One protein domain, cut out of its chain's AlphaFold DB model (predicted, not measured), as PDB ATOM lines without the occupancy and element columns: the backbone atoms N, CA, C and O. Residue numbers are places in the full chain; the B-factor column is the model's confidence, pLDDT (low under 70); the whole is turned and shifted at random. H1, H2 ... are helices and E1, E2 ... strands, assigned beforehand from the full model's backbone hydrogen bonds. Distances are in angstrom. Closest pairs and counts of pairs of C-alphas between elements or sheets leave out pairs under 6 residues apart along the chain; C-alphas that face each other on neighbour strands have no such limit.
ATOM      1  N   GLY A 191      47.831  -7.231 -40.350       75.62
ATOM      2  CA  GLY A 191      48.540  -6.093 -39.748       75.62
ATOM      3  C   GLY A 191      47.725  -5.310 -38.713       75.62
ATOM      4  O   GLY A 191      48.242  -4.357 -38.139       75.62
ATOM      5  N   VAL A 192      46.487  -5.725 -38.444       83.69
ATOM      6  CA  VAL A 192      45.635  -5.185 -37.379       83.69
ATOM      7  C   VAL A 192      45.534  -6.218 -36.256       83.69
ATOM      8  O   VAL A 192      45.620  -7.422 -36.503       83.69
ATOM      9  N   ASP A 193      45.348  -5.760 -35.018       88.31
ATOM     10  CA  ASP A 193      45.130  -6.637 -33.866       88.31
ATOM     11  C   ASP A 193      43.886  -7.522 -34.088       88.31
ATOM     12  O   ASP A 193      42.747  -7.047 -34.159       88.31
ATOM     13  N   ILE A 194      44.122  -8.827 -34.248       87.75
ATOM     14  CA  ILE A 194      43.077  -9.827 -34.485       87.75
ATOM     15  C   ILE A 194      42.179  -9.971 -33.260       87.75
ATOM     16  O   ILE A 194      40.965 -10.096 -33.414       87.75
ATOM     17  N   THR A 195      42.745  -9.933 -32.053       92.38
ATOM     18  CA  THR A 195      41.978 -10.069 -30.812       92.38
ATOM     19  C   THR A 195      41.005  -8.907 -30.668       92.38
ATOM     20  O   THR A 195      39.830  -9.129 -30.381       92.38
ATOM     21  N   LEU A 196      41.444  -7.683 -30.975       93.56
ATOM     22  CA  LEU A 196      40.563  -6.513 -30.972       93.56
ATOM     23  C   LEU A 196      39.433  -6.632 -32.008       93.56
ATOM     24  O   LEU A 196      38.268  -6.420 -31.669       93.56
ATOM     25  N   GLN A 197      39.747  -7.002 -33.255       92.69
ATOM     26  CA  GLN A 197      38.734  -7.190 -34.306       92.69
ATOM     27  C   GLN A 197      37.727  -8.290 -33.945       92.69
ATOM     28  O   GLN A 197      36.519  -8.129 -34.140       92.69
ATOM     29  N   ALA A 198      38.210  -9.409 -33.405       93.31
ATOM     30  CA  ALA A 198      37.375 -10.515 -32.965       93.31
ATOM     31  C   ALA A 198      36.473 -10.103 -31.792       93.31
ATOM     32  O   ALA A 198      35.290 -10.444 -31.808       93.31
ATOM     33  N   GLN A 199      36.976  -9.301 -30.846       95.88
ATOM     34  CA  GLN A 199      36.192  -8.794 -29.714       95.88
ATOM     35  C   GLN A 199      35.080  -7.859 -30.187       95.88
ATOM     36  O   GLN A 199      33.925  -8.021 -29.804       95.88
ATOM     37  N   GLN A 200      35.400  -6.911 -31.069       94.62
ATOM     38  CA  GLN A 200      34.410  -5.992 -31.637       94.62
ATOM     39  C   GLN A 200      33.313  -6.740 -32.401       94.62
ATOM     40  O   GLN A 200      32.128  -6.418 -32.275       94.62
ATOM     41  N   ARG A 201      33.691  -7.764 -33.176       94.56
ATOM     42  CA  ARG A 201      32.733  -8.634 -33.868       94.56
ATOM     43  C   ARG A 201      31.870  -9.411 -32.873       94.56
ATOM     44  O   ARG A 201      30.658  -9.444 -33.060       94.56
ATOM     45  N   TYR A 202      32.463  -9.987 -31.828       96.31
ATOM     46  CA  TYR A 202      31.744 -10.738 -30.798       96.31
ATOM     47  C   TYR A 202      30.667  -9.889 -30.114       96.31
ATOM     48  O   TYR A 202      29.499 -10.269 -30.124       96.31
ATOM     49  N   GLU A 203      31.029  -8.703 -29.614       96.88
ATOM     50  CA  GLU A 203      30.081  -7.795 -28.949       96.88
ATOM     51  C   GLU A 203      28.967  -7.326 -29.897       96.88
ATOM     52  O   GLU A 203      27.794  -7.270 -29.525       96.88
ATOM     53  N   SER A 204      29.310  -7.048 -31.160       96.25
ATOM     54  CA  SER A 204      28.340  -6.644 -32.186       96.25
ATOM     55  C   SER A 204      27.319  -7.741 -32.505       96.25
ATOM     56  O   SER A 204      26.132  -7.450 -32.680       96.25
ATOM     57  N   VAL A 205      27.756  -9.002 -32.573       96.00
ATOM     58  CA  VAL A 205      26.863 -10.148 -32.797       96.00
ATOM     59  C   VAL A 205      26.027 -10.426 -31.553       96.00
ATOM     60  O   VAL A 205      24.807 -10.541 -31.665       96.00
ATOM     61  N   LYS A 206      26.649 -10.454 -30.371       96.75
ATOM     62  CA  LYS A 206      25.979 -10.669 -29.082       96.75
ATOM     63  C   LYS A 206      24.814  -9.708 -28.866       96.75
ATOM     64  O   LYS A 206      23.723 -10.154 -28.524       96.75
ATOM     65  N   ALA A 207      25.003  -8.422 -29.158       96.00
ATOM     66  CA  ALA A 207      23.957  -7.410 -29.018       96.00
ATOM     67  C   ALA A 207      22.721  -7.655 -29.910       96.00
ATOM     68  O   ALA A 207      21.631  -7.184 -29.594       96.00
ATOM     69  N   LYS A 208      22.875  -8.367 -31.033       94.12
ATOM     70  CA  LYS A 208      21.795  -8.619 -32.006       94.12
ATOM     71  C   LYS A 208      21.190 -10.006 -31.877       94.12
ATOM     72  O   LYS A 208      20.011 -10.204 -32.161       94.12
ATOM     73  N   THR A 209      22.013 -10.991 -31.550       91.88
ATOM     74  CA  THR A 209      21.642 -12.404 -31.579       91.88
ATOM     75  C   THR A 209      22.314 -13.108 -30.400       91.88
ATOM     76  O   THR A 209      23.253 -13.877 -30.594       91.88
ATOM     77  N   PRO A 210      21.846 -12.850 -29.163       93.62
ATOM     78  CA  PRO A 210      22.484 -13.352 -27.943       93.62
ATOM     79  C   PRO A 210      22.462 -14.880 -27.838       93.62
ATOM     80  O   PRO A 210      23.262 -15.463 -27.112       93.62
ATOM     81  N   GLN A 211      21.578 -15.548 -28.584       96.25
ATOM     82  CA  GLN A 211      21.561 -16.997 -28.704       96.25
ATOM     83  C   GLN A 211      21.506 -17.423 -30.170       96.25
ATOM     84  O   GLN A 211      20.613 -17.014 -30.913       96.25
ATOM     85  N   ILE A 212      22.427 -18.298 -30.572       97.44
ATOM     86  CA  ILE A 212      22.528 -18.821 -31.937       97.44
ATOM     87  C   ILE A 212      22.490 -20.345 -31.887       97.44
ATOM     88  O   ILE A 212      23.205 -20.963 -31.104       97.44
ATOM     89  N   THR A 213      21.654 -20.968 -32.719       98.12
ATOM     90  CA  THR A 213      21.610 -22.431 -32.867       98.12
ATOM     91  C   THR A 213      22.137 -22.832 -34.234       98.12
ATOM     92  O   THR A 213      21.694 -22.290 -35.240       98.12
ATOM     93  N   TYR A 214      23.035 -23.810 -34.265       98.31
ATOM     94  CA  TYR A 214      23.669 -24.365 -35.452       98.31
ATOM     95  C   TYR A 214      23.264 -25.821 -35.632       98.31
ATOM     96  O   TYR A 214      23.165 -26.564 -34.652       98.31
ATOM     97  N   ARG A 215      23.079 -26.247 -36.882       98.19
ATOM     98  CA  ARG A 215      22.853 -27.652 -37.241       98.19
ATOM     99  C   ARG A 215      23.754 -28.071 -38.390       98.19
ATOM    100  O   ARG A 215      24.000 -27.278 -39.299       98.19
ATOM    101  N   GLY A 216      24.212 -29.314 -38.358       97.81
ATOM    102  CA  GLY A 216      25.010 -29.896 -39.431       97.81
ATOM    103  C   GLY A 216      25.426 -31.324 -39.117       97.81
ATOM    104  O   GLY A 216      24.665 -32.075 -38.505       97.81
ATOM    105  N   TYR A 217      26.641 -31.695 -39.517       97.69
ATOM    106  CA  TYR A 217      27.131 -33.066 -39.416       97.69
ATOM    107  C   TYR A 217      28.432 -33.157 -38.628       97.69
ATOM    108  O   TYR A 217      29.253 -32.239 -38.624       97.69
ATOM    109  N   MET A 218      28.625 -34.316 -38.008       96.38
ATOM    110  CA  MET A 218      29.926 -34.794 -37.560       96.38
ATOM    111  C   MET A 218      30.470 -35.772 -38.605       96.38
ATOM    112  O   MET A 218      29.730 -36.625 -39.112       96.38
ATOM    113  N   LEU A 219      31.749 -35.634 -38.942       93.19
ATOM    114  CA  LEU A 219      32.477 -36.500 -39.860       93.19
ATOM    115  C   LEU A 219      33.651 -37.159 -39.146       93.19
ATOM    116  O   LEU A 219      34.351 -36.545 -38.342       93.19
ATOM    117  N   ASN A 220      33.905 -38.396 -39.542       87.56
ATOM    118  CA  ASN A 220      35.131 -39.131 -39.275       87.56
ATOM    119  C   ASN A 220      35.646 -39.673 -40.626       87.56
ATOM    120  O   ASN A 220      35.004 -39.505 -41.664       87.56
ATOM    121  N   VAL A 221      36.789 -40.345 -40.661       78.56
ATOM    122  CA  VAL A 221      37.397 -40.886 -41.887       78.56
ATOM    123  C   VAL A 221      36.528 -41.920 -42.619       78.56
ATOM    124  O   VAL A 221      36.805 -42.252 -43.766       78.56
ATOM    125  N   GLY A 222      35.474 -42.429 -41.971       76.81
ATOM    126  CA  GLY A 222      34.440 -43.271 -42.584       76.81
ATOM    127  C   GLY A 222      33.252 -42.501 -43.174       76.81
ATOM    128  O   GLY A 222      32.261 -43.124 -43.543       76.81
ATOM    129  N   GLY A 223      33.311 -41.169 -43.227       86.88
ATOM    130  CA  GLY A 223      32.213 -40.304 -43.654       86.88
ATOM    131  C   GLY A 223      31.395 -39.781 -42.477       86.88
ATOM    132  O   GLY A 223      31.939 -39.472 -41.417       86.88
ATOM    133  N   LYS A 224      30.077 -39.650 -42.668       92.69
ATOM    134  CA  LYS A 224      29.166 -39.169 -41.620       92.69
ATOM    135  C   LYS A 224      29.260 -40.058 -40.376       92.69
ATOM    136  O   LYS A 224      29.087 -41.269 -40.480       92.69
ATOM    137  N   SER A 225      29.486 -39.459 -39.212       92.44
ATOM    138  CA  SER A 225      29.511 -40.146 -37.913       92.44
ATOM    139  C   SER A 225      28.418 -39.672 -36.950       92.44
ATOM    140  O   SER A 225      28.199 -40.302 -35.920       92.44
ATOM    141  N   GLY A 226      27.686 -38.605 -37.282       95.31
ATOM    142  CA  GLY A 226      26.511 -38.165 -36.525       95.31
ATOM    143  C   GLY A 226      25.894 -36.876 -37.063       95.31
ATOM    144  O   GLY A 226      26.443 -36.231 -37.961       95.31
ATOM    145  N   ASP A 227      24.749 -36.504 -36.502       97.75
ATOM    146  CA  ASP A 227      24.113 -35.196 -36.674       97.75
ATOM    147  C   ASP A 227      24.446 -34.318 -35.473       97.75
ATOM    148  O   ASP A 227      24.307 -34.765 -34.337       97.75
ATOM    149  N   ILE A 228      24.873 -33.076 -35.704       98.06
ATOM    150  CA  ILE A 228      25.233 -32.153 -34.623       98.06
ATOM    151  C   ILE A 228      24.234 -31.003 -34.526       98.06
ATOM    152  O   ILE A 228      23.843 -30.404 -35.532       98.06
ATOM    153  N   THR A 229      23.849 -30.670 -33.297       98.25
ATOM    154  CA  THR A 229      23.186 -29.408 -32.957       98.25
ATOM    155  C   THR A 229      24.004 -28.699 -31.887       98.25
ATOM    156  O   THR A 229      24.262 -29.274 -30.835       98.25
ATOM    157  N   LEU A 230      24.399 -27.451 -32.133       98.31
ATOM    158  CA  LEU A 230      25.076 -26.601 -31.150       98.31
ATOM    159  C   LEU A 230      24.223 -25.369 -30.866       98.31
ATOM    160  O   LEU A 230      23.638 -24.800 -31.778       98.31
ATOM    161  N   THR A 231      24.203 -24.912 -29.625       98.12
ATOM    162  CA  THR A 231      23.613 -23.640 -29.218       98.12
ATOM    163  C   THR A 231      24.680 -22.823 -28.506       98.12
ATOM    164  O   THR A 231      25.159 -23.217 -27.442       98.12
ATOM    165  N   ALA A 232      25.046 -21.691 -29.100       98.06
ATOM    166  CA  ALA A 232      25.878 -20.672 -28.484       98.06
ATOM    167  C   ALA A 232      24.977 -19.676 -27.747       98.06
ATOM    168  O   ALA A 232      24.123 -19.040 -28.360       98.06
ATOM    169  N   ASP A 233      25.151 -19.573 -26.437       97.62
ATOM    170  CA  ASP A 233      24.569 -18.554 -25.567       97.62
ATOM    171  C   ASP A 233      25.671 -17.522 -25.287       97.62
ATOM    172  O   ASP A 233      26.574 -17.754 -24.478       97.62
ATOM    173  N   LEU A 234      25.645 -16.421 -26.039       97.19
ATOM    174  CA  LEU A 234      26.663 -15.366 -26.025       97.19
ATOM    175  C   LEU A 234      26.548 -14.482 -24.773       97.19
ATOM    176  O   LEU A 234      27.527 -13.869 -24.346       97.19
ATOM    177  N   ASP A 235      25.376 -14.446 -24.136       95.25
ATOM    178  CA  ASP A 235      25.201 -13.787 -22.841       95.25
ATOM    179  C   ASP A 235      25.928 -14.545 -21.740       95.25
ATOM    180  O   ASP A 235      26.619 -13.936 -20.920       95.25
ATOM    181  N   LYS A 236      25.840 -15.875 -21.772       96.44
ATOM    182  CA  LYS A 236      26.530 -16.750 -20.820       96.44
ATOM    183  C   LYS A 236      27.950 -17.124 -21.235       96.44
ATOM    184  O   LYS A 236      28.635 -17.760 -20.444       96.44
ATOM    185  N   ASN A 237      28.395 -16.742 -22.434       97.12
ATOM    186  CA  ASN A 237      29.675 -17.139 -23.035       97.12
ATOM    187  C   ASN A 237      29.860 -18.670 -23.104       97.12
ATOM    188  O   ASN A 237      30.950 -19.187 -22.850       97.12
ATOM    189  N   VAL A 238      28.798 -19.416 -23.427       97.56
ATOM    190  CA  VAL A 238      28.827 -20.887 -23.441       97.56
ATOM    191  C   VAL A 238      28.219 -21.463 -24.716       97.56
ATOM    192  O   VAL A 238      27.149 -21.062 -25.156       97.56
ATOM    193  N   VAL A 239      28.864 -22.494 -25.254       98.25
ATOM    194  CA  VAL A 239      28.335 -23.410 -26.264       98.25
ATOM    195  C   VAL A 239      27.942 -24.726 -25.600       98.25
ATOM    196  O   VAL A 239      28.746 -25.370 -24.922       98.25
ATOM    197  N   ASN A 240      26.704 -25.145 -25.831       98.06
ATOM    198  CA  ASN A 240      26.221 -26.488 -25.522       98.06
ATOM    199  C   ASN A 240      25.745 -27.161 -26.803       98.06
ATOM    200  O   ASN A 240      25.505 -26.496 -27.806       98.06
ATOM    201  N   GLY A 241      25.562 -28.470 -26.783       97.69
ATOM    202  CA  GLY A 241      25.020 -29.155 -27.938       97.69
ATOM    203  C   GLY A 241      24.782 -30.632 -27.739       97.69
ATOM    204  O   GLY A 241      24.973 -31.186 -26.655       97.69
ATOM    205  N   THR A 242      24.363 -31.259 -28.824       98.00
ATOM    206  CA  THR A 242      24.094 -32.683 -28.910       98.00
ATOM    207  C   THR A 242      24.665 -33.244 -30.198       98.00
ATOM    208  O   THR A 242      24.708 -32.567 -31.229       98.00
ATOM    209  N   ILE A 243      25.085 -34.503 -30.131       97.94
ATOM    210  CA  ILE A 243      25.347 -35.321 -31.308       97.94
ATOM    211  C   ILE A 243      24.418 -36.512 -31.245       97.94
ATOM    212  O   ILE A 243      24.461 -37.274 -30.280       97.94
ATOM    213  N   THR A 244      23.600 -36.653 -32.275       97.50
ATOM    214  CA  THR A 244      22.589 -37.700 -32.386       97.50
ATOM    215  C   THR A 244      22.825 -38.561 -33.613       97.50
ATOM    216  O   THR A 244      23.619 -38.202 -34.489       97.50
ATOM    217  N   ASN A 245      22.098 -39.676 -33.713       94.94
ATOM    218  CA  ASN A 245      22.155 -40.586 -34.862       94.94
ATOM    219  C   ASN A 245      23.592 -41.021 -35.149       94.94
ATOM    220  O   ASN A 245      24.055 -40.976 -36.295       94.94
ATOM    221  N   ARG A 246      24.329 -41.354 -34.087       92.56
ATOM    222  CA  ARG A 246      25.737 -41.694 -34.224       92.56
ATOM    223  C   ARG A 246      25.892 -42.994 -34.991       92.56
ATOM    224  O   ARG A 246      25.278 -44.010 -34.680       92.56
ATOM    225  N   ILE A 247      26.726 -42.924 -36.018       89.31
ATOM    226  CA  ILE A 247      27.145 -44.065 -36.817       89.31
ATOM    227  C   ILE A 247      28.596 -44.265 -36.414       89.31
ATOM    228  O   ILE A 247      29.412 -43.372 -36.636       89.31
ATOM    229  N   VAL A 248      28.879 -45.376 -35.744       84.81
ATOM    230  CA  VAL A 248      30.213 -45.725 -35.249       84.81
ATOM    231  C   VAL A 248      30.463 -47.216 -35.445       84.81
ATOM    232  O   VAL A 248      29.532 -48.005 -35.639       84.81
ATOM    233  N   ASN A 249      31.724 -47.621 -35.356       79.69
ATOM    234  CA  ASN A 249      32.100 -49.024 -35.316       79.69
ATOM    235  C   ASN A 249      31.479 -49.719 -34.080       79.69
ATOM    236  O   ASN A 249      31.448 -49.110 -33.015       79.69
ATOM    237  N   PRO A 250      31.068 -51.001 -34.145       81.12
ATOM    238  CA  PRO A 250      30.535 -51.721 -32.980       81.12
ATOM    239  C   PRO A 250      31.455 -51.776 -31.748       81.12
ATOM    240  O   PRO A 250      30.985 -52.029 -30.644       81.12
ATOM    241  N   LEU A 251      32.764 -51.562 -31.921       80.25
ATOM    242  CA  LEU A 251      33.744 -51.491 -30.829       80.25
ATOM    243  C   LEU A 251      33.853 -50.090 -30.184       80.25
ATOM    244  O   LEU A 251      34.643 -49.896 -29.255       80.25
ATOM    245  N   GLN A 252      33.100 -49.117 -30.693       85.06
ATOM    246  CA  GLN A 252      33.017 -47.738 -30.214       85.06
ATOM    247  C   GLN A 252      31.726 -47.524 -29.426       85.06
ATOM    248  O   GLN A 252      30.758 -48.273 -29.555       85.06
ATOM    249  N   ASP A 253      31.698 -46.473 -28.610       86.12
ATOM    250  CA  ASP A 253      30.467 -46.084 -27.932       86.12
ATOM    251  C   ASP A 253      29.501 -45.459 -28.945       86.12
ATOM    252  O   ASP A 253      29.758 -44.367 -29.442       86.12
ATOM    253  N   GLY A 254      28.409 -46.155 -29.271       86.62
ATOM    254  CA  GLY A 254      27.401 -45.695 -30.235       86.62
ATOM    255  C   GLY A 254      26.308 -44.805 -29.660       86.62
ATOM    256  O   GLY A 254      25.394 -44.427 -30.387       86.62
ATOM    257  N   ARG A 255      26.372 -44.468 -28.370       93.69
ATOM    258  CA  ARG A 255      25.380 -43.592 -27.747       93.69
ATOM    259  C   ARG A 255      25.522 -42.165 -28.242       93.69
ATOM    260  O   ARG A 255      26.635 -41.692 -28.479       93.69
ATOM    261  N   ASP A 256      24.394 -41.468 -28.305       96.00
ATOM    262  CA  ASP A 256      24.343 -40.024 -28.517       96.00
ATOM    263  C   ASP A 256      25.179 -39.286 -27.459       96.00
ATOM    264  O   ASP A 256      25.413 -39.785 -26.357       96.00
ATOM    265  N   LEU A 257      25.648 -38.085 -27.788       96.94
ATOM    266  CA  LEU A 257      26.546 -37.310 -26.932       96.94
ATOM    267  C   LEU A 257      25.910 -35.975 -26.558       96.94
ATOM    268  O   LEU A 257      25.348 -35.288 -27.409       96.94
ATOM    269  N   LEU A 258      26.071 -35.562 -25.302       97.19
ATOM    270  CA  LEU A 258      25.884 -34.179 -24.873       97.19
ATOM    271  C   LEU A 258      27.235 -33.476 -24.851       97.19
ATOM    272  O   LEU A 258      28.176 -33.954 -24.216       97.19
ATOM    273  N   LEU A 259      27.290 -32.310 -25.482       97.75
ATOM    274  CA  LEU A 259      28.403 -31.374 -25.414       97.75
ATOM    275  C   LEU A 259      28.017 -30.269 -24.430       97.75
ATOM    276  O   LEU A 259      27.050 -29.543 -24.659       97.75
ATOM    277  N   LYS A 260      28.725 -30.157 -23.308       95.38
ATOM    278  CA  LYS A 260      28.406 -29.207 -22.237       95.38
ATOM    279  C   LYS A 260      29.538 -28.231 -21.966       95.38
ATOM    280  O   LYS A 260      30.711 -28.603 -21.978       95.38
ATOM    281  N   ASN A 261      29.152 -27.010 -21.603       92.31
ATOM    282  CA  ASN A 261      30.024 -25.985 -21.028       92.31
ATOM    283  C   ASN A 261      31.244 -25.643 -21.899       92.31
ATOM    284  O   ASN A 261      32.333 -25.418 -21.368       92.31
ATOM    285  N   GLY A 262      31.073 -25.597 -23.224       97.06
ATOM    286  CA  GLY A 262      32.100 -25.086 -24.127       97.06
ATOM    287  C   GLY A 262      32.276 -23.589 -23.908       97.06
ATOM    288  O   GLY A 262      31.427 -22.820 -24.333       97.06
ATOM    289  N   GLN A 263      33.334 -23.169 -23.223       97.94
ATOM    290  CA  GLN A 263      33.559 -21.755 -22.923       97.94
ATOM    291  C   GLN A 263      33.910 -21.013 -24.205       97.94
ATOM    292  O   GLN A 263      34.794 -21.469 -24.932       97.94
ATOM    293  N   ILE A 264      33.222 -19.905 -24.472       98.19
ATOM    294  CA  ILE A 264      33.529 -19.008 -25.585       98.19
ATOM    295  C   ILE A 264      34.673 -18.086 -25.162       98.19
ATOM    296  O   ILE A 264      34.640 -17.502 -24.078       98.19
ATOM    297  N   SER A 265      35.671 -17.947 -26.025       96.62
ATOM    298  CA  SER A 265      36.822 -17.069 -25.830       96.62
ATOM    299  C   SER A 265      37.109 -16.262 -27.086       96.62
ATOM    300  O   SER A 265      36.864 -16.713 -28.206       96.62
ATOM    301  N   VAL A 266      37.654 -15.066 -26.887       95.12
ATOM    302  CA  VAL A 266      38.166 -14.212 -27.954       95.12
ATOM    303  C   VAL A 266      39.662 -14.050 -27.747       95.12
ATOM    304  O   VAL A 266      40.107 -13.615 -26.687       95.12
ATOM    305  N   ASP A 267      40.444 -14.417 -28.750       90.12
ATOM    306  CA  ASP A 267      41.902 -14.380 -28.701       90.12
ATOM    307  C   ASP A 267      42.487 -14.127 -30.099       90.12
ATOM    308  O   ASP A 267      41.789 -13.769 -31.052       90.12
ATOM    309  N   ARG A 268      43.809 -14.277 -30.246       85.75
ATOM    310  CA  ARG A 268      44.507 -14.172 -31.546       85.75
ATOM    311  C   ARG A 268      44.000 -15.173 -32.585       85.75
ATOM    312  O   ARG A 268      44.316 -15.075 -33.765       85.75
ATOM    313  N   ASP A 269      43.277 -16.171 -32.105       83.69
ATOM    314  CA  ASP A 269      42.779 -17.310 -32.828       83.69
ATOM    315  C   ASP A 269      41.328 -17.083 -33.312       83.69
ATOM    316  O   ASP A 269      40.803 -17.924 -34.052       83.69
ATOM    317  N   GLY A 270      40.734 -15.926 -32.983       90.94
ATOM    318  CA  GLY A 270      39.409 -15.472 -33.393       90.94
ATOM    319  C   GLY A 270      38.381 -15.589 -32.270       90.94
ATOM    320  O   GLY A 270      38.709 -15.473 -31.094       90.94
ATOM    321  N   ILE A 271      37.118 -15.814 -32.640       95.94
ATOM    322  CA  ILE A 271      36.055 -16.165 -31.688       95.94
ATOM    323  C   ILE A 271      35.992 -17.691 -31.641       95.94
ATOM    324  O   ILE A 271      35.546 -18.339 -32.594       95.94
ATOM    325  N   THR A 272      36.481 -18.269 -30.554       96.00
ATOM    326  CA  THR A 272      36.652 -19.711 -30.377       96.00
ATOM    327  C   THR A 272      35.783 -20.226 -29.239       96.00
ATOM    328  O   THR A 272      35.218 -19.460 -28.458       96.00
ATOM    329  N   PHE A 273      35.640 -21.543 -29.148       97.31
ATOM    330  CA  PHE A 273      35.054 -22.179 -27.975       97.31
ATOM    331  C   PHE A 273      35.743 -23.499 -27.669       97.31
ATOM    332  O   PHE A 273      36.224 -24.193 -28.571       97.31
ATOM    333  N   LYS A 274      35.780 -23.869 -26.389       97.31
ATOM    334  CA  LYS A 274      36.423 -25.106 -25.944       97.31
ATOM    335  C   LYS A 274      35.735 -25.699 -24.719       97.31
ATOM    336  O   LYS A 274      35.480 -25.012 -23.733       97.31
ATOM    337  N   GLY A 275      35.464 -26.998 -24.779       95.56
ATOM    338  CA  GLY A 275      35.026 -27.791 -23.638       95.56
ATOM    339  C   GLY A 275      36.125 -27.952 -22.585       95.56
ATOM    340  O   GLY A 275      37.324 -27.888 -22.865       95.56
ATOM    341  N   THR A 276      35.724 -28.186 -21.338       91.50
ATOM    342  CA  THR A 276      36.673 -28.620 -20.306       91.50
ATOM    343  C   THR A 276      37.066 -30.078 -20.543       91.50
ATOM    344  O   THR A 276      36.206 -30.963 -20.555       91.50
ATOM    345  N   TYR A 277      38.369 -30.324 -20.703       88.81
ATOM    346  CA  TYR A 277      38.922 -31.655 -20.941       88.81
ATOM    347  C   TYR A 277      38.417 -32.669 -19.908       88.81
ATOM    348  O   TYR A 277      38.451 -32.402 -18.703       88.81
ATOM    349  N   GLY A 278      37.894 -33.799 -20.385       88.00
ATOM    350  CA  GLY A 278      37.384 -34.865 -19.529       88.00
ATOM    351  C   GLY A 278      36.077 -34.567 -18.805       88.00
ATOM    352  O   GLY A 278      35.671 -35.335 -17.937       88.00
ATOM    353  N   ARG A 279      35.430 -33.433 -19.105       91.81
ATOM    354  CA  ARG A 279      34.183 -32.994 -18.451       91.81
ATOM    355  C   ARG A 279      33.089 -32.567 -19.419       91.81
ATOM    356  O   ARG A 279      31.932 -32.464 -19.023       91.81
ATOM    357  N   ALA A 280      33.452 -32.289 -20.665       94.00
ATOM    358  CA  ALA A 280      32.583 -31.600 -21.607       94.00
ATOM    359  C   ALA A 280      31.729 -32.527 -22.478       94.00
ATOM    360  O   ALA A 280      30.771 -32.053 -23.078       94.00
ATOM    361  N   ILE A 281      32.058 -33.819 -22.564       96.56
ATOM    362  CA  ILE A 281      31.335 -34.778 -23.409       96.56
ATOM    363  C   ILE A 281      30.766 -35.893 -22.543       96.56
ATOM    364  O   ILE A 281      31.517 -36.624 -21.899       96.56
ATOM    365  N   ILE A 282      29.440 -36.017 -22.536       96.06
ATOM    366  CA  ILE A 282      28.701 -36.985 -21.719       96.06
ATOM    367  C   ILE A 282      27.895 -37.896 -22.652       96.06
ATOM    368  O   ILE A 282      27.089 -37.374 -23.424       96.06
ATOM    369  N   PRO A 283      28.056 -39.230 -22.594       94.94
ATOM    370  CA  PRO A 283      27.202 -40.134 -23.353       94.94
ATOM    371  C   PRO A 283      25.776 -40.156 -22.789       94.94
ATOM    372  O   PRO A 283      25.573 -40.166 -21.569       94.94
ATOM    373  N   VAL A 284      24.797 -40.187 -23.689       92.25
ATOM    374  CA  VAL A 284      23.358 -40.208 -23.406       92.25
ATOM    375  C   VAL A 284      22.864 -41.647 -23.316       92.25
ATOM    376  O   VAL A 284      23.095 -42.457 -24.207       92.25
ATOM    377  N   GLY A 285      22.120 -41.960 -22.259       82.44
ATOM    378  CA  GLY A 285      21.570 -43.299 -22.037       82.44
ATOM    379  C   GLY A 285      22.539 -44.217 -21.290       82.44
ATOM    380  O   GLY A 285      23.753 -44.159 -21.477       82.44
ATOM    381  N   ASN A 286      22.000 -45.046 -20.389       81.56
ATOM    382  CA  ASN A 286      22.762 -45.940 -19.504       81.56
ATOM    383  C   ASN A 286      23.980 -45.259 -18.841       81.56
ATOM    384  O   ASN A 286      25.086 -45.796 -18.812       81.56
ATOM    385  N   ASN A 287      23.770 -44.037 -18.337       85.81
ATOM    386  CA  ASN A 287      24.762 -43.232 -17.621       85.81
ATOM    387  C   ASN A 287      24.092 -42.485 -16.447       85.81
ATOM    388  O   ASN A 287      23.933 -41.266 -16.501       85.81
ATOM    389  N   PRO A 288      23.640 -43.198 -15.398       81.44
ATOM    390  CA  PRO A 288      22.822 -42.615 -14.325       81.44
ATOM    391  C   PRO A 288      23.541 -41.503 -13.552       81.44
ATOM    392  O   PRO A 288      22.905 -40.591 -13.035       81.44
ATOM    393  N   ASN A 289      24.874 -41.544 -13.532       86.94
ATOM    394  CA  ASN A 289      25.710 -40.572 -12.836       86.94
ATOM    395  C   ASN A 289      26.144 -39.401 -13.736       86.94
ATOM    396  O   ASN A 289      26.926 -38.562 -13.294       86.94
ATOM    397  N   ASN A 290      25.674 -39.345 -14.991       85.56
ATOM    398  CA  ASN A 290      26.062 -38.341 -15.990       85.56
ATOM    399  C   ASN A 290      27.584 -38.158 -16.099       85.56
ATOM    400  O   ASN A 290      28.078 -37.038 -16.252       85.56
ATOM    401  N   LEU A 291      28.334 -39.259 -15.995       92.50
ATOM    402  CA  LEU A 291      29.788 -39.203 -16.018       92.50
ATOM    403  C   LEU A 291      30.273 -38.878 -17.436       92.50
ATOM    404  O   LEU A 291      29.819 -39.515 -18.392       92.50
ATOM    405  N   PRO A 292      31.173 -37.895 -17.586       94.62
ATOM    406  CA  PRO A 292      31.782 -37.567 -18.864       94.62
ATOM    407  C   PRO A 292      32.809 -38.624 -19.281       94.62
ATOM    408  O   PRO A 292      33.346 -39.364 -18.454       94.62
ATOM    409  N   PHE A 293      33.148 -38.650 -20.568       93.62
ATOM    410  CA  PHE A 293      34.334 -39.368 -21.027       93.62
ATOM    411  C   PHE A 293      35.598 -38.631 -20.580       93.62
ATOM    412  O   PHE A 293      35.796 -37.468 -20.923       93.62
ATOM    413  N   ARG A 294      36.464 -39.330 -19.838       90.06
ATOM    414  CA  ARG A 294      37.630 -38.761 -19.141       90.06
ATOM    415  C   ARG A 294      38.659 -38.089 -20.054       90.06
ATOM    416  O   ARG A 294      39.243 -37.090 -19.659       90.06
ATOM    417  N   GLU A 295      38.870 -38.623 -21.250       89.62
ATOM    418  CA  GLU A 295      39.873 -38.103 -22.188       89.62
ATOM    419  C   GLU A 295      39.239 -37.255 -23.299       89.62
ATOM    420  O   GLU A 295      39.943 -36.694 -24.140       89.62
ATOM    421  N   ALA A 296      37.904 -37.152 -23.316       92.81
ATOM    422  CA  ALA A 296      37.197 -36.546 -24.427       92.81
ATOM    423  C   ALA A 296      37.076 -35.030 -24.272       92.81
ATOM    424  O   ALA A 296      36.867 -34.489 -23.178       92.81
ATOM    425  N   ASN A 297      37.164 -34.335 -25.401       94.31
ATOM    426  CA  ASN A 297      36.982 -32.897 -25.459       94.31
ATOM    427  C   ASN A 297      36.483 -32.440 -26.829       94.31
ATOM    428  O   ASN A 297      36.681 -33.124 -27.832       94.31
ATOM    429  N   PHE A 298      35.899 -31.244 -26.869       96.00
ATOM    430  CA  PHE A 298      35.559 -30.556 -28.105       96.00
ATOM    431  C   PHE A 298      36.094 -29.124 -28.107       96.00
ATOM    432  O   PHE A 298      36.235 -28.490 -27.057       96.00
ATOM    433  N   LYS A 299      36.395 -28.605 -29.292       95.88
ATOM    434  CA  LYS A 299      36.723 -27.191 -29.515       95.88
ATOM    435  C   LYS A 299      36.298 -26.782 -30.919       95.88
ATOM    436  O   LYS A 299      36.129 -27.643 -31.779       95.88
ATOM    437  N   GLY A 300      36.172 -25.489 -31.164       95.50
ATOM    438  CA  GLY A 300      35.880 -24.976 -32.494       95.50
ATOM    439  C   GLY A 300      36.006 -23.466 -32.600       95.50
ATOM    440  O   GLY A 300      36.481 -22.789 -31.685       95.50
ATOM    441  N   VAL A 301      35.587 -22.955 -33.749       95.88
ATOM    442  CA  VAL A 301      35.650 -21.543 -34.130       95.88
ATOM    443  C   VAL A 301      34.360 -21.138 -34.836       95.88
ATOM    444  O   VAL A 301      33.749 -21.936 -35.555       95.88
ATOM    445  N   PHE A 302      33.951 -19.889 -34.635       96.50
ATOM    446  CA  PHE A 302      32.827 -19.292 -35.347       96.50
ATOM    447  C   PHE A 302      33.293 -18.617 -36.640       96.50
ATOM    448  O   PHE A 302      34.250 -17.839 -36.652       96.50
ATOM    449  N   ALA A 303      32.578 -18.864 -37.732       94.75
ATOM    450  CA  ALA A 303      32.901 -18.378 -39.067       94.75
ATOM    451  C   ALA A 303      31.815 -17.442 -39.617       94.75
ATOM    452  O   ALA A 303      30.647 -17.533 -39.234       94.75
ATOM    453  N   GLY A 304      32.222 -16.546 -40.522       92.19
ATOM    454  CA  GLY A 304      31.338 -15.565 -41.165       92.19
ATOM    455  C   GLY A 304      31.054 -14.329 -40.305       92.19
ATOM    456  O   GLY A 304      31.022 -14.397 -39.080       92.19
ATOM    457  N   LYS A 305      30.868 -13.163 -40.929       90.56
ATOM    458  CA  LYS A 305      30.794 -11.858 -40.244       90.56
ATOM    459  C   LYS A 305      29.825 -11.818 -39.053       90.56
ATOM    460  O   LYS A 305      30.131 -11.141 -38.072       90.56
ATOM    461  N   ASN A 306      28.713 -12.546 -39.108       92.81
ATOM    462  CA  ASN A 306      27.702 -12.591 -38.049       92.81
ATOM    463  C   ASN A 306      27.704 -13.908 -37.258       92.81
ATOM    464  O   ASN A 306      26.723 -14.211 -36.587       92.81
ATOM    465  N   MET A 307      28.794 -14.680 -37.327       95.06
ATOM    466  CA  MET A 307      28.894 -16.016 -36.728       95.06
ATOM    467  C   MET A 307      27.816 -16.954 -37.290       95.06
ATOM    468  O   MET A 307      27.204 -17.719 -36.552       95.06
ATOM    469  N   GLU A 308      27.573 -16.887 -38.600       95.81
ATOM    470  CA  GLU A 308      26.566 -17.682 -39.309       95.81
ATOM    471  C   GLU A 308      26.886 -19.180 -39.289       95.81
ATOM    472  O   GLU A 308      26.013 -20.019 -39.518       95.81
ATOM    473  N   GLU A 309      28.146 -19.534 -39.051       97.25
ATOM    474  CA  GLU A 309      28.627 -20.904 -39.123       97.25
ATOM    475  C   GLU A 309      29.577 -21.232 -37.983       97.25
ATOM    476  O   GLU A 309      30.216 -20.365 -37.386       97.25
ATOM    477  N   VAL A 310      29.686 -22.523 -37.706       97.12
ATOM    478  CA  VAL A 310      30.600 -23.074 -36.718       97.12
ATOM    479  C   VAL A 310      31.290 -24.292 -37.305       97.12
ATOM    480  O   VAL A 310      30.643 -25.103 -37.965       97.12
ATOM    481  N   VAL A 311      32.584 -24.433 -37.037       97.38
ATOM    482  CA  VAL A 311      33.354 -25.655 -37.308       97.38
ATOM    483  C   VAL A 311      34.236 -25.982 -36.119       97.38
ATOM    484  O   VAL A 311      34.631 -25.098 -35.356       97.38
ATOM    485  N   GLY A 312      34.537 -27.257 -35.938       95.75
ATOM    486  CA  GLY A 312      35.347 -27.700 -34.823       95.75
ATOM    487  C   GLY A 312      35.699 -29.170 -34.894       95.75
ATOM    488  O   GLY A 312      35.495 -29.840 -35.906       95.75
ATOM    489  N   GLU A 313      36.232 -29.665 -33.790       94.38
ATOM    490  CA  GLU A 313      36.630 -31.053 -33.640       94.38
ATOM    491  C   GLU A 313      36.253 -31.620 -32.280       94.38
ATOM    492  O   GLU A 313      36.123 -30.905 -31.279       94.38
ATOM    493  N   ILE A 314      36.122 -32.939 -32.265       93.69
ATOM    494  CA  ILE A 314      35.977 -33.774 -31.085       93.69
ATOM    495  C   ILE A 314      37.141 -34.749 -31.062       93.69
ATOM    496  O   ILE A 314      37.496 -35.346 -32.077       93.69
ATOM    497  N   SER A 315      37.730 -34.905 -29.886       90.56
ATOM    498  CA  SER A 315      38.894 -35.752 -29.652       90.56
ATOM    499  C   SER A 315      38.704 -36.581 -28.392       90.56
ATOM    500  O   SER A 315      37.880 -36.233 -27.543       90.56
ATOM    501  N   GLY A 316      39.468 -37.670 -28.279       88.50
ATOM    502  CA  GLY A 316      39.550 -38.484 -27.062       88.50
ATOM    503  C   GLY A 316      38.289 -39.286 -26.728       88.50
ATOM    504  O   GLY A 316      38.092 -39.667 -25.574       88.50
ATOM    505  N   LEU A 317      37.428 -39.537 -27.719       90.06
ATOM    506  CA  LEU A 317      36.326 -40.483 -27.572       90.06
ATOM    507  C   LEU A 317      36.880 -41.923 -27.463       90.06
ATOM    508  O   LEU A 317      37.855 -42.257 -28.144       90.06
ATOM    509  N   PRO A 318      36.301 -42.794 -26.612       86.19
ATOM    510  CA  PRO A 318      36.825 -44.145 -26.412       86.19
ATOM    511  C   PRO A 318      36.840 -44.972 -27.701       86.19
ATOM    512  O   PRO A 318      35.811 -45.137 -28.353       86.19
ATOM    513  N   ASN A 319      38.008 -45.532 -28.032       81.88
ATOM    514  CA  ASN A 319      38.244 -46.328 -29.243       81.88
ATOM    515  C   ASN A 319      37.879 -45.606 -30.549       81.88
ATOM    516  O   ASN A 319      37.638 -46.257 -31.564       81.88
ATOM    517  N   GLU A 320      37.857 -44.277 -30.565       84.12
ATOM    518  CA  GLU A 320      37.401 -43.492 -31.707       84.12
ATOM    519  C   GLU A 320      38.433 -42.443 -32.100       84.12
ATOM    520  O   GLU A 320      39.022 -41.758 -31.264       84.12
ATOM    521  N   ALA A 321      38.677 -42.364 -33.406       81.19
ATOM    522  CA  ALA A 321      39.484 -41.318 -34.002       81.19
ATOM    523  C   ALA A 321      38.910 -39.923 -33.719       81.19
ATOM    524  O   ALA A 321      37.713 -39.764 -33.461       81.19
ATOM    525  N   ASN A 322      39.744 -38.892 -33.862       87.56
ATOM    526  CA  ASN A 322      39.231 -37.527 -33.866       87.56
ATOM    527  C   ASN A 322      38.164 -37.377 -34.960       87.56
ATOM    528  O   ASN A 322      38.289 -37.920 -36.057       87.56
ATOM    529  N   SER A 323      37.119 -36.625 -34.647       91.44
ATOM    530  CA  SER A 323      36.057 -36.267 -35.582       91.44
ATOM    531  C   SER A 323      36.052 -34.760 -35.775       91.44
ATOM    532  O   SER A 323      36.350 -34.014 -34.845       91.44
ATOM    533  N   VAL A 324      35.675 -34.298 -36.960       94.44
ATOM    534  CA  VAL A 324      35.353 -32.884 -37.191       94.44
ATOM    535  C   VAL A 324      33.859 -32.703 -37.290       94.44
ATOM    536  O   VAL A 324      33.128 -33.614 -37.663       94.44
ATOM    537  N   PHE A 325      33.395 -31.512 -36.966       97.31
ATOM    538  CA  PHE A 325      32.004 -31.151 -37.126       97.31
ATOM    539  C   PHE A 325      31.890 -29.746 -37.692       97.31
ATOM    540  O   PHE A 325      32.796 -28.920 -37.558       97.31
ATOM    541  N   GLY A 326      30.730 -29.458 -38.258       97.56
ATOM    542  CA  GLY A 326      30.338 -28.098 -38.568       97.56
ATOM    543  C   GLY A 326      28.833 -27.950 -38.649       97.56
ATOM    544  O   GLY A 326      28.094 -28.933 -38.729       97.56
ATOM    545  N   GLY A 327      28.372 -26.709 -38.599       97.50
ATOM    546  CA  GLY A 327      26.956 -26.392 -38.643       97.50
ATOM    547  C   GLY A 327      26.684 -24.967 -39.092       97.50
ATOM    548  O   GLY A 327      27.493 -24.063 -38.883       97.50
ATOM    549  N   THR A 328      25.538 -24.776 -39.734       97.38
ATOM    550  CA  THR A 328      25.032 -23.462 -40.140       97.38
ATOM    551  C   THR A 328      23.947 -23.012 -39.181       97.38
ATOM    552  O   THR A 328      23.178 -23.840 -38.680       97.38
ATOM    553  N   GLN A 329      23.865 -21.707 -38.955       95.38
ATOM    554  CA  GLN A 329      22.823 -21.087 -38.156       95.38
ATOM    555  C   GLN A 329      21.432 -21.476 -38.674       95.38
ATOM    556  O   GLN A 329      21.153 -21.432 -39.872       95.38
ATOM    557  N   VAL A 330      20.546 -21.836 -37.750       90.50
ATOM    558  CA  VAL A 330      19.120 -22.027 -38.006       90.50
ATOM    559  C   VAL A 330      18.443 -20.674 -37.825       90.50
ATOM    560  O   VAL A 330      18.303 -20.187 -36.703       90.50
TER     561      VAL A 330
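Overview. This is residues 191 to 330 of the 332 residues of an uncharacterized protein of Gallibacterium anatis (UniProt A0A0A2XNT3). The domain is a closed barrel of eight antiparallel strands, with the helix H1 lying across one end, outside the barrel and over E4 and E5. A short ninth strand, E6, is paired onto E4, and the two long links lie toward the end far from H1. The printed part has 140 residues, with one named helix followed by nine named strands; the class is mostly strand. The whole is compact, with a radius of gyration of the C-alphas of 15.2 A, and elongated in outline, spanning 48 by 31 by 27 A.

Along the chain. The barrel begins with E1, residues 211 to 220, 28.0 A long, from C-alpha 211 at (21.561, -16.997, -28.704). E2, residues 223 to 233, is 29.3 A long, E3 holds residues 238 to 244, and E4, residues 257 to 267, is 27.7 A long. E1 bends by 50 degrees at residue 216, E2 by 55 degrees at 226 and E4 by 53 degrees at 261. E5 holds residues 270 to 274, E6 281 to 283, E7 297 to 303, E8 309 to 315, and E9 323 to 329, ending at C-alpha 329 at (22.823, -21.087, -38.156). H1, residues 194 to 208, is 21.5 A long and begins at C-alpha 194 at (43.077, -9.827, -34.485).

Arrangement. Round the ring run E1, E2, E3, E4, E5, E7, E8, E9 and back to E1. E1 to E5 form a meander, each strand the antiparallel neighbour of the one before, and E7 to E9 form another. In the hairpin of E1 and E2, N 214 and O 230 are 2.7 A apart, within hydrogen-bond range; in that of E8 and E9, N 314 and O 323 are 2.8 A apart. E9 and E1 close the ring at 147 degrees, antiparallel, with N 219 and O 324 at 2.8 A. E5 and E7 are antiparallel at 157 degrees, with N 273 and O 300 at 2.9 A. E4 has E3 on one side, and E5 and E6 on the other side; N 258 and O 282 of E4 and E6 are 2.8 A apart. H1 is on the barrel at a height over the sheet of 8.7 A, slantwise to the strands, at 50 degrees to E5 on the local plane. Its closest C-alphas to E5 are those of Ala 198 and Gly 270, 5.4 A. In H1, 10 of 11 O i to N i+4 pairs are within hydrogen-bond range.

Size, cuts and confidence. The C-alphas farthest apart are those of Gly 191 and Asn 286, 51.6 A. The printed part has no cut. The links E3 to E4 and E6 to E7 are long, with 12 and 13 residues. The mean pLDDT of the printed part is 92.8, and no printed residue is under 70.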